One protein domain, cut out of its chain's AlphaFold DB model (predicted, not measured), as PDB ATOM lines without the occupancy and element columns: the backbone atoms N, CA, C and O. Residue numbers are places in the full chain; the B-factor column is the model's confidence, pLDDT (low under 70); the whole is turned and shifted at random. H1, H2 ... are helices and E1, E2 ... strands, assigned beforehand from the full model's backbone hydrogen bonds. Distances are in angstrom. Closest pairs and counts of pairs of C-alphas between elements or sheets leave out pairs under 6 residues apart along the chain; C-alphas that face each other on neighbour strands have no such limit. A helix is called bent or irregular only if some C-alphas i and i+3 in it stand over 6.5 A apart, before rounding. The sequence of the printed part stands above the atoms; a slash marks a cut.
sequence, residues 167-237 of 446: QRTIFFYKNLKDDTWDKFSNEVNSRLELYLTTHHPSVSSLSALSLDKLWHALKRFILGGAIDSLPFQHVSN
ATOM      1  N   GLN A 167      38.186 -30.573  35.912       70.56
ATOM      2  CA  GLN A 167      36.945 -31.177  35.424       70.56
ATOM      3  C   GLN A 167      37.203 -32.631  35.027       70.56
ATOM      4  O   GLN A 167      38.293 -32.976  34.573       70.56
ATOM      5  N   ARG A 168      36.196 -33.495  35.173       73.12
ATOM      6  CA  ARG A 168      36.259 -34.872  34.676       73.12
ATOM      7  C   ARG A 168      35.661 -34.931  33.279       73.12
ATOM      8  O   ARG A 168      34.536 -34.487  33.068       73.12
ATOM      9  N   THR A 169      36.386 -35.526  32.341       78.88
ATOM     10  CA  THR A 169      35.853 -35.876  31.021       78.88
ATOM     11  C   THR A 169      35.080 -37.187  31.121       78.88
ATOM     12  O   THR A 169      35.598 -38.181  31.631       78.88
ATOM     13  N   ILE A 170      33.834 -37.189  30.655       79.62
ATOM     14  CA  ILE A 170      33.016 -38.393  30.505       79.62
ATOM     15  C   ILE A 170      32.719 -38.569  29.021       79.62
ATOM     16  O   ILE A 170      32.078 -37.711  28.417       79.62
ATOM     17  N   PHE A 171      33.174 -39.685  28.462       83.50
ATOM     18  CA  PHE A 171      32.865 -40.100  27.097       83.50
ATOM     19  C   PHE A 171      31.509 -40.812  27.053       83.50
ATOM     20  O   PHE A 171      31.171 -41.599  27.943       83.50
ATOM     21  N   PHE A 172      30.714 -40.530  26.023       83.69
ATOM     22  CA  PHE A 172      29.371 -41.086  25.875       83.69
ATOM     23  C   PHE A 172      29.385 -42.383  25.062       83.69
ATOM     24  O   PHE A 172      29.119 -42.375  23.867       83.69
ATOM     25  N   TYR A 173      29.647 -43.514  25.719       79.06
ATOM     26  CA  TYR A 173      29.778 -44.805  25.026       79.06
ATOM     27  C   TYR A 173      28.454 -45.421  24.547       79.06
ATOM     28  O   TYR A 173      28.441 -46.156  23.568       79.06
ATOM     29  N   LYS A 174      27.334 -45.136  25.225       73.44
ATOM     30  CA  LYS A 174      26.065 -45.871  25.042       73.44
ATOM     31  C   LYS A 174      25.389 -45.682  23.676       73.44
ATOM     32  O   LYS A 174      24.549 -46.499  23.328       73.44
ATOM     33  N   ASN A 175      25.752 -44.638  22.929       67.44
ATOM     34  CA  ASN A 175      25.128 -44.280  21.649       67.44
ATOM     35  C   ASN A 175      26.167 -44.101  20.526       67.44
ATOM     36  O   ASN A 175      25.927 -43.344  19.584       67.44
ATOM     37  N   LEU A 176      27.350 -44.713  20.656       81.75
ATOM     38  CA  LEU A 176      28.362 -44.646  19.605       81.75
ATOM     39  C   LEU A 176      27.920 -45.481  18.407       81.75
ATOM     40  O   LEU A 176      27.425 -46.594  18.565       81.75
ATOM     41  N   LYS A 177      28.104 -44.917  17.219       86.75
ATOM     42  CA  LYS A 177      27.955 -45.611  15.945       86.75
ATOM     43  C   LYS A 177      29.310 -46.190  15.525       86.75
ATOM     44  O   LYS A 177      30.351 -45.681  15.948       86.75
ATOM     45  N   ASP A 178      29.284 -47.220  14.687       88.06
ATOM     46  CA  ASP A 178      30.494 -47.921  14.232       88.06
ATOM     47  C   ASP A 178      31.468 -46.978  13.508       88.06
ATOM     48  O   ASP A 178      32.663 -46.993  13.783       88.06
ATOM     49  N   ASP A 179      30.950 -46.036  12.713       88.44
ATOM     50  CA  ASP A 179      31.736 -44.993  12.032       88.44
ATOM     51  C   ASP A 179      32.606 -44.151  12.990       88.44
ATOM     52  O   ASP A 179      33.723 -43.739  12.671       88.44
ATOM     53  N   THR A 180      32.102 -43.904  14.196       86.19
ATOM     54  CA  THR A 180      32.757 -43.105  15.231       86.19
ATOM     55  C   THR A 180      33.847 -43.921  15.924       86.19
ATOM     56  O   THR A 180      34.902 -43.380  16.268       86.19
ATOM     57  N   TRP A 181      33.625 -45.229  16.086       87.94
ATOM     58  CA  TRP A 181      34.635 -46.169  16.570       87.94
ATOM     59  C   TRP A 181      35.768 -46.361  15.570       87.94
ATOM     60  O   TRP A 181      36.931 -46.320  15.972       87.94
ATOM     61  N   ASP A 182      35.449 -46.475  14.282       91.62
ATOM     62  CA  ASP A 182      36.442 -46.569  13.214       91.62
ATOM     63  C   ASP A 182      37.300 -45.306  13.163       91.62
ATOM     64  O   ASP A 182      38.528 -45.376  13.132       91.62
ATOM     65  N   LYS A 183      36.668 -44.130  13.261       91.56
ATOM     66  CA  LYS A 183      37.384 -42.853  13.336       91.56
ATOM     67  C   LYS A 183      38.309 -42.780  14.553       91.56
ATOM     68  O   LYS A 183      39.433 -42.296  14.443       91.56
ATOM     69  N   PHE A 184      37.861 -43.248  15.717       93.00
ATOM     70  CA  PHE A 184      38.697 -43.328  16.916       93.00
ATOM     71  C   PHE A 184      39.879 -44.285  16.731       93.00
ATOM     72  O   PHE A 184      41.015 -43.905  17.012       93.00
ATOM     73  N   SER A 185      39.623 -45.494  16.232       91.88
ATOM     74  CA  SER A 185      40.640 -46.522  16.003       91.88
ATOM     75  C   SER A 185      41.713 -46.033  15.031       91.88
ATOM     76  O   SER A 185      42.904 -46.081  15.342       91.88
ATOM     77  N   ASN A 186      41.291 -45.458  13.902       92.94
ATOM     78  CA  ASN A 186      42.189 -44.902  12.896       92.94
ATOM     79  C   ASN A 186      43.046 -43.766  13.469       92.94
ATOM     80  O   ASN A 186      44.257 -43.772  13.279       92.94
ATOM     81  N   GLU A 187      42.459 -42.846  14.241       92.81
ATOM     82  CA  GLU A 187      43.208 -41.746  14.862       92.81
ATOM     83  C   GLU A 187      44.272 -42.251  15.851       92.81
ATOM     84  O   GLU A 187      45.405 -41.763  15.867       92.81
ATOM     85  N   VAL A 188      43.936 -43.248  16.678       91.88
ATOM     86  CA  VAL A 188      44.894 -43.851  17.617       91.88
ATOM     87  C   VAL A 188      46.010 -44.573  16.865       91.88
ATOM     88  O   VAL A 188      47.181 -44.369  17.196       91.88
ATOM     89  N   ASN A 189      45.670 -45.361  15.841       92.50
ATOM     90  CA  ASN A 189      46.639 -46.103  15.036       92.50
ATOM     91  C   ASN A 189      47.581 -45.161  14.286       92.50
ATOM     92  O   ASN A 189      48.793 -45.311  14.413       92.50
ATOM     93  N   SER A 190      47.069 -44.127  13.611       91.00
ATOM     94  CA  SER A 190      47.904 -43.150  12.903       91.00
ATOM     95  C   SER A 190      48.867 -42.415  13.839       91.00
ATOM     96  O   SER A 190      50.029 -42.203  13.496       91.00
ATOM     97  N   ARG A 191      48.431 -42.060  15.058       89.94
ATOM     98  CA  ARG A 191      49.313 -41.445  16.068       89.94
ATOM     99  C   ARG A 191      50.396 -42.398  16.553       89.94
ATOM    100  O   ARG A 191      51.534 -41.972  16.755       89.94
ATOM    101  N   LEU A 192      50.040 -43.664  16.758       87.00
ATOM    102  CA  LEU A 192      50.976 -44.695  17.186       87.00
ATOM    103  C   LEU A 192      52.011 -44.980  16.090       87.00
ATOM    104  O   LEU A 192      53.206 -44.962  16.372       87.00
ATOM    105  N   GLU A 193      51.570 -45.170  14.847       87.19
ATOM    106  CA  GLU A 193      52.432 -45.385  13.681       87.19
ATOM    107  C   GLU A 193      53.383 -44.212  13.463       87.19
ATOM    108  O   GLU A 193      54.586 -44.417  13.302       87.19
ATOM    109  N   LEU A 194      52.890 -42.972  13.533       87.19
ATOM    110  CA  LEU A 194      53.733 -41.783  13.412       87.19
ATOM    111  C   LEU A 194      54.796 -41.726  14.516       87.19
ATOM    112  O   LEU A 194      55.955 -41.406  14.255       87.19
ATOM    113  N   TYR A 195      54.426 -42.047  15.756       83.88
ATOM    114  CA  TYR A 195      55.368 -42.062  16.873       83.88
ATOM    115  C   TYR A 195      56.445 -43.136  16.699       83.88
ATOM    116  O   TYR A 195      57.633 -42.856  16.867       83.88
ATOM    117  N   LEU A 196      56.039 -44.350  16.323       80.50
ATOM    118  CA  LEU A 196      56.953 -45.462  16.085       80.50
ATOM    119  C   LEU A 196      57.887 -45.169  14.908       80.50
ATOM    120  O   LEU A 196      59.091 -45.317  15.048       80.50
ATOM    121  N   THR A 197      57.378 -44.664  13.787       81.31
ATOM    122  CA  THR A 197      58.202 -44.336  12.610       81.31
ATOM    123  C   THR A 197      59.170 -43.180  12.870       81.31
ATOM    124  O   THR A 197      60.326 -43.246  12.458       81.31
ATOM    125  N   THR A 198      58.740 -42.141  13.593       79.88
ATOM    126  CA  THR A 198      59.564 -40.946  13.845       79.88
ATOM    127  C   THR A 198      60.648 -41.200  14.888       79.88
ATOM    128  O   THR A 198      61.721 -40.609  14.820       79.88
ATOM    129  N   HIS A 199      60.364 -42.000  15.916       70.31
ATOM    130  CA  HIS A 199      61.282 -42.171  17.048       70.31
ATOM    131  C   HIS A 199      61.991 -43.531  17.035       70.31
ATOM    132  O   HIS A 199      63.049 -43.663  17.649       70.31
ATOM    133  N   HIS A 200      61.442 -44.522  16.324       68.69
ATOM    134  CA  HIS A 200      61.861 -45.926  16.383       68.69
ATOM    135  C   HIS A 200      61.769 -46.631  15.014       68.69
ATOM    136  O   HIS A 200      61.020 -47.597  14.863       68.69
ATOM    137  N   PRO A 201      62.572 -46.223  14.013       62.97
ATOM    138  CA  PRO A 201      62.543 -46.822  12.675       62.97
ATOM    139  C   PRO A 201      62.993 -48.299  12.627       62.97
ATOM    140  O   PRO A 201      62.882 -48.935  11.586       62.97
ATOM    141  N   SER A 202      63.488 -48.864  13.738       61.34
ATOM    142  CA  SER A 202      63.845 -50.283  13.869       61.34
ATOM    143  C   SER A 202      63.307 -50.891  15.170       61.34
ATOM    144  O   SER A 202      63.443 -50.301  16.247       61.34
ATOM    145  N   VAL A 203      62.785 -52.121  15.080       58.19
ATOM    146  CA  VAL A 203      62.251 -52.930  16.197       58.19
ATOM    147  C   VAL A 203      63.292 -53.151  17.303       58.19
ATOM    148  O   VAL A 203      62.945 -53.191  18.483       58.19
ATOM    149  N   SER A 204      64.583 -53.192  16.958       56.91
ATOM    150  CA  SER A 204      65.685 -53.327  17.922       56.91
ATOM    151  C   SER A 204      65.877 -52.111  18.841       56.91
ATOM    152  O   SER A 204      66.580 -52.217  19.840       56.91
ATOM    153  N   SER A 205      65.236 -50.970  18.552       54.25
ATOM    154  CA  SER A 205      65.283 -49.764  19.396       54.25
ATOM    155  C   SER A 205      64.229 -49.737  20.513       54.25
ATOM    156  O   SER A 205      64.326 -48.917  21.428       54.25
ATOM    157  N   LEU A 206      63.242 -50.642  20.480       54.25
ATOM    158  CA  LEU A 206      62.154 -50.693  21.465       54.25
ATOM    159  C   LEU A 206      62.619 -51.214  22.833       54.25
ATOM    160  O   LEU A 206      62.099 -50.781  23.859       54.25
ATOM    161  N   SER A 207      63.629 -52.089  22.865       56.75
ATOM    162  CA  SER A 207      64.216 -52.626  24.104       56.75
ATOM    163  C   SER A 207      65.020 -51.590  24.900       56.75
ATOM    164  O   SER A 207      65.238 -51.772  26.095       56.75
ATOM    165  N   ALA A 208      65.430 -50.486  24.264       57.69
ATOM    166  CA  ALA A 208      66.151 -49.384  24.905       57.69
ATOM    167  C   ALA A 208      65.220 -48.383  25.623       57.69
ATOM    168  O   ALA A 208      65.685 -47.494  26.343       57.69
ATOM    169  N   LEU A 209      63.900 -48.494  25.438       60.03
ATOM    170  CA  LEU A 209      62.924 -47.620  26.080       60.03
ATOM    171  C   LEU A 209      62.537 -48.162  27.452       60.03
ATOM    172  O   LEU A 209      62.169 -49.320  27.617       60.03
ATOM    173  N   SER A 210      62.497 -47.274  28.443       68.38
ATOM    174  CA  SER A 210      61.806 -47.579  29.693       68.38
ATOM    175  C   SER A 210      60.329 -47.851  29.391       68.38
ATOM    176  O   SER A 210      59.666 -46.983  28.815       68.38
ATOM    177  N   LEU A 211      59.810 -48.993  29.839       69.44
ATOM    178  CA  LEU A 211      58.405 -49.396  29.703       69.44
ATOM    179  C   LEU A 211      57.421 -48.268  30.083       69.44
ATOM    180  O   LEU A 211      56.402 -48.075  29.427       69.44
ATOM    181  N   ASP A 212      57.767 -47.455  31.085       69.75
ATOM    182  CA  ASP A 212      56.971 -46.298  31.510       69.75
ATOM    183  C   ASP A 212      56.786 -45.248  30.390       69.75
ATOM    184  O   ASP A 212      55.693 -44.707  30.229       69.75
ATOM    185  N   LYS A 213      57.812 -44.974  29.566       75.69
ATOM    186  CA  LYS A 213      57.710 -44.033  28.429       75.69
ATOM    187  C   LYS A 213      56.739 -44.544  27.369       75.69
ATOM    188  O   LYS A 213      55.926 -43.763  26.880       75.69
ATOM    189  N   LEU A 214      56.796 -45.841  27.061       78.62
ATOM    190  CA  LEU A 214      55.875 -46.484  26.124       78.62
ATOM    191  C   LEU A 214      54.435 -46.424  26.643       78.62
ATOM    192  O   LEU A 214      53.538 -46.010  25.911       78.62
ATOM    193  N   TRP A 215      54.213 -46.723  27.927       79.00
ATOM    194  CA  TRP A 215      52.891 -46.592  28.544       79.00
ATOM    195  C   TRP A 215      52.365 -45.157  28.533       79.00
ATOM    196  O   TRP A 215      51.184 -44.936  28.262       79.00
ATOM    197  N   HIS A 216      53.219 -44.169  28.803       80.69
ATOM    198  CA  HIS A 216      52.827 -42.763  28.735       80.69
ATOM    199  C   HIS A 216      52.462 -42.331  27.313       80.69
ATOM    200  O   HIS A 216      51.467 -41.622  27.143       80.69
ATOM    201  N   ALA A 217      53.223 -42.774  26.311       83.00
ATOM    202  CA  ALA A 217      52.929 -42.519  24.906       83.00
ATOM    203  C   ALA A 217      51.588 -43.155  24.507       83.00
ATOM    204  O   ALA A 217      50.687 -42.447  24.062       83.00
ATOM    205  N   LEU A 218      51.401 -44.447  24.795       85.38
ATOM    206  CA  LEU A 218      50.160 -45.167  24.511       85.38
ATOM    207  C   LEU A 218      48.949 -44.500  25.173       85.38
ATOM    208  O   LEU A 218      47.960 -44.199  24.506       85.38
ATOM    209  N   LYS A 219      49.041 -44.190  26.472       86.88
ATOM    210  CA  LYS A 219      47.987 -43.475  27.205       86.88
ATOM    211  C   LYS A 219      47.651 -42.143  26.537       86.88
ATOM    212  O   LYS A 219      46.476 -41.810  26.400       86.88
ATOM    213  N   ARG A 220      48.667 -41.368  26.147       86.50
ATOM    214  CA  ARG A 220      48.486 -40.075  25.479       86.50
ATOM    215  C   ARG A 220      47.779 -40.236  24.134       86.50
ATOM    216  O   ARG A 220      46.905 -39.428  23.840       86.50
ATOM    217  N   PHE A 221      48.128 -41.247  23.342       90.12
ATOM    218  CA  PHE A 221      47.506 -41.472  22.035       90.12
ATOM    219  C   PHE A 221      46.067 -41.949  22.159       90.12
ATOM    220  O   PHE A 221      45.203 -41.372  21.511       90.12
ATOM    221  N   ILE A 222      45.789 -42.898  23.058       89.88
ATOM    222  CA  ILE A 222      44.424 -43.366  23.327       89.88
ATOM    223  C   ILE A 222      43.549 -42.212  23.826       89.88
ATOM    224  O   ILE A 222      42.471 -41.981  23.289       89.88
ATOM    225  N   LEU A 223      44.004 -41.452  24.830       86.94
ATOM    226  CA  LEU A 223      43.216 -40.340  25.375       86.94
ATOM    227  C   LEU A 223      43.062 -39.193  24.374       86.94
ATOM    228  O   LEU A 223      41.989 -38.603  24.300       86.94
ATOM    229  N   GLY A 224      44.110 -38.880  23.611       86.75
ATOM    230  CA  GLY A 224      44.055 -37.862  22.567       86.75
ATOM    231  C   GLY A 224      43.091 -38.255  21.451       86.75
ATOM    232  O   GLY A 224      42.189 -37.490  21.143       86.75
ATOM    233  N   GLY A 225      43.216 -39.473  20.917       89.75
ATOM    234  CA  GLY A 225      42.288 -39.991  19.911       89.75
ATOM    235  C   GLY A 225      40.851 -40.043  20.428       89.75
ATOM    236  O   GLY A 225      39.923 -39.712  19.701       89.75
ATOM    237  N   ALA A 226      40.648 -40.368  21.709       87.81
ATOM    238  CA  ALA A 226      39.323 -40.349  22.317       87.81
ATOM    239  C   ALA A 226      38.737 -38.931  22.368       87.81
ATOM    240  O   ALA A 226      37.567 -38.754  22.053       87.81
ATOM    241  N   ILE A 227      39.530 -37.922  22.739       87.62
ATOM    242  CA  ILE A 227      39.095 -36.517  22.753       87.62
ATOM    243  C   ILE A 227      38.738 -36.033  21.342       87.62
ATOM    244  O   ILE A 227      37.755 -35.317  21.176       87.62
ATOM    245  N   ASP A 228      39.500 -36.436  20.331       88.50
ATOM    246  CA  ASP A 228      39.325 -35.925  18.969       88.50
ATOM    247  C   ASP A 228      38.210 -36.650  18.191       88.50
ATOM    248  O   ASP A 228      37.579 -36.065  17.302       88.50
ATOM    249  N   SER A 229      37.932 -37.910  18.541       88.94
ATOM    250  CA  SER A 229      36.999 -38.762  17.795       88.94
ATOM    251  C   SER A 229      35.713 -39.109  18.544       88.94
ATOM    252  O   SER A 229      34.704 -39.357  17.887       88.94
ATOM    253  N   LEU A 230      35.700 -39.122  19.883       88.12
ATOM    254  CA  LEU A 230      34.523 -39.526  20.659       88.12
ATOM    255  C   LEU A 230      33.761 -38.315  21.223       88.12
ATOM    256  O   LEU A 230      34.371 -37.374  21.727       88.12
ATOM    257  N   PRO A 231      32.417 -38.345  21.247       86.19
ATOM    258  CA  PRO A 231      31.628 -37.354  21.958       86.19
ATOM    259  C   PRO A 231      31.872 -37.462  23.468       86.19
ATOM    260  O   PRO A 231      31.725 -38.528  24.080       86.19
ATOM    261  N   PHE A 232      32.193 -36.334  24.092       86.56
ATOM    262  CA  PHE A 232      32.391 -36.241  25.532       86.56
ATOM    263  C   PHE A 232      31.741 -34.987  26.110       86.56
ATOM    264  O   PHE A 232      31.419 -34.031  25.408       86.56
ATOM    265  N   GLN A 233      31.577 -34.990  27.429       83.75
ATOM    266  CA  GLN A 233      31.256 -33.798  28.201       83.75
ATOM    267  C   GLN A 233      32.227 -33.651  29.366       83.75
ATOM    268  O   GLN A 233      32.704 -34.639  29.931       83.75
ATOM    269  N   HIS A 234      32.467 -32.410  29.772       80.50
ATOM    270  CA  HIS A 234      33.124 -32.137  31.037       80.50
ATOM    271  C   HIS A 234      32.091 -32.009  32.155       80.50
ATOM    272  O   HIS A 234      31.110 -31.275  32.031       80.50
ATOM    273  N   VAL A 235      32.329 -32.700  33.265       68.75
ATOM    274  CA  VAL A 235      31.516 -32.606  34.480       68.75
ATOM    275  C   VAL A 235      32.371 -32.161  35.662       68.75
ATOM    276  O   VAL A 235      33.556 -32.485  35.759       68.75
ATOM    277  N   SER A 236      31.774 -31.403  36.580       61.50
ATOM    278  CA  SER A 236      32.430 -31.028  37.831       61.50
ATOM    279  C   SER A 236      32.511 -32.216  38.788       61.50
ATOM    280  O   SER A 236      31.548 -32.968  38.916       61.50
ATOM    281  N   ASN A 237      33.604 -32.315  39.547       56.41
ATOM    282  CA  ASN A 237      33.792 -33.331  40.595       56.41
ATOM    283  C   ASN A 237      32.932 -33.106  41.858       56.41
ATOM    284  O   ASN A 237      33.120 -33.787  42.861       56.41
TER     285      ASN A 237
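AT A GLANCE: This is residues 167 to 237 of the 446 residues of a protein of Rhizophagus irregularis (strain DAOM 181602 / DAOM 197198 / MUCL 43194) (UniProt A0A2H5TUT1). Two long helices, H1 and H3, run opposite ways as a narrow V; a small two-stranded ribbon, E1 and E2, juts away at the V's narrow end, and the short helix H2 lies across its open end, touching neither long helix. The ribbon joins the first and last stretches of the printed part. The printed part has 71 residues, with three named helices and two named strands in the order E1, H1, H2, H3, E2; the sheet's order is E1 - E2, antiparallel, and the class is mostly helix. The whole is loose, with a radius of gyration of the C-alphas of 14.8 A, and its outline is flat, spanning 41 by 30 by 15 A.

HOW THE PARTS SIT: Begin at the sheet, where E1, residues 167 to 171, and E2, residues 232 to 236, are antiparallel neighbours at 148 degrees. Look for N 168 and O 235, 2.9 A apart, and N 235 and O 168, 2.8 A apart, both within hydrogen-bond range. The C-alphas of Phe 171 and Phe 232 face each other at 4.2 A. Next find H1, residues 178 to 199, and H3, residues 211 to 229, which touch; their closest C-alphas are those of Phe 184 and Ser 229, 5.0 A apart. They run opposite ways at a steep tilt of 38 degrees, only just past shallow. H3 is apart from E1, but only just, with the closest C-alphas at 8.0 A. H1 and E2 are apart. H2, residues 203 to 208, is near H1, with 5 pairs of C-alphas within 10 A and no pair within 8 A, while H2 and H3 are apart. In H1 and H3 every O i to N i+4 pair is within hydrogen-bond range; in H2, 0 of 2 are, beside 2 of 3 O i to N i+3 pairs.

IN THESE COORDINATES: Find C-alpha 167 at (36.945, -31.177, 35.424), where E1 begins; it runs 12.9 A to Phe 171. H1 starts at C-alpha 178 at (30.494, -47.921, 14.232) and runs 31.4 A to His 199. H2 covers 10.2 A from Val 203 to Ala 208; it is neither bent nor irregular, but only just, with C-alphas 204 and 207 6.4 A apart. H3 runs 26.7 A from Leu 211 to Ser 229. E2 runs 13.4 A and ends at C-alpha 236 at (32.430, -31.028, 37.831).

THE WHOLE: The two C-alphas farthest apart are those of Ser 204 and Ser 236, at 44.7 A, while the first and last printed C-alphas, of Gln 167 and Asn 237, are 6.4 A apart. The printed part has no cut. The links H1 to H2, H2 to H3 and H3 to E2 are tight, and E1 to H1 is short. Mean pLDDT of the printed part is 79.5; residue 175, residues 200 to 212 and residues 235 to 237 are under 70.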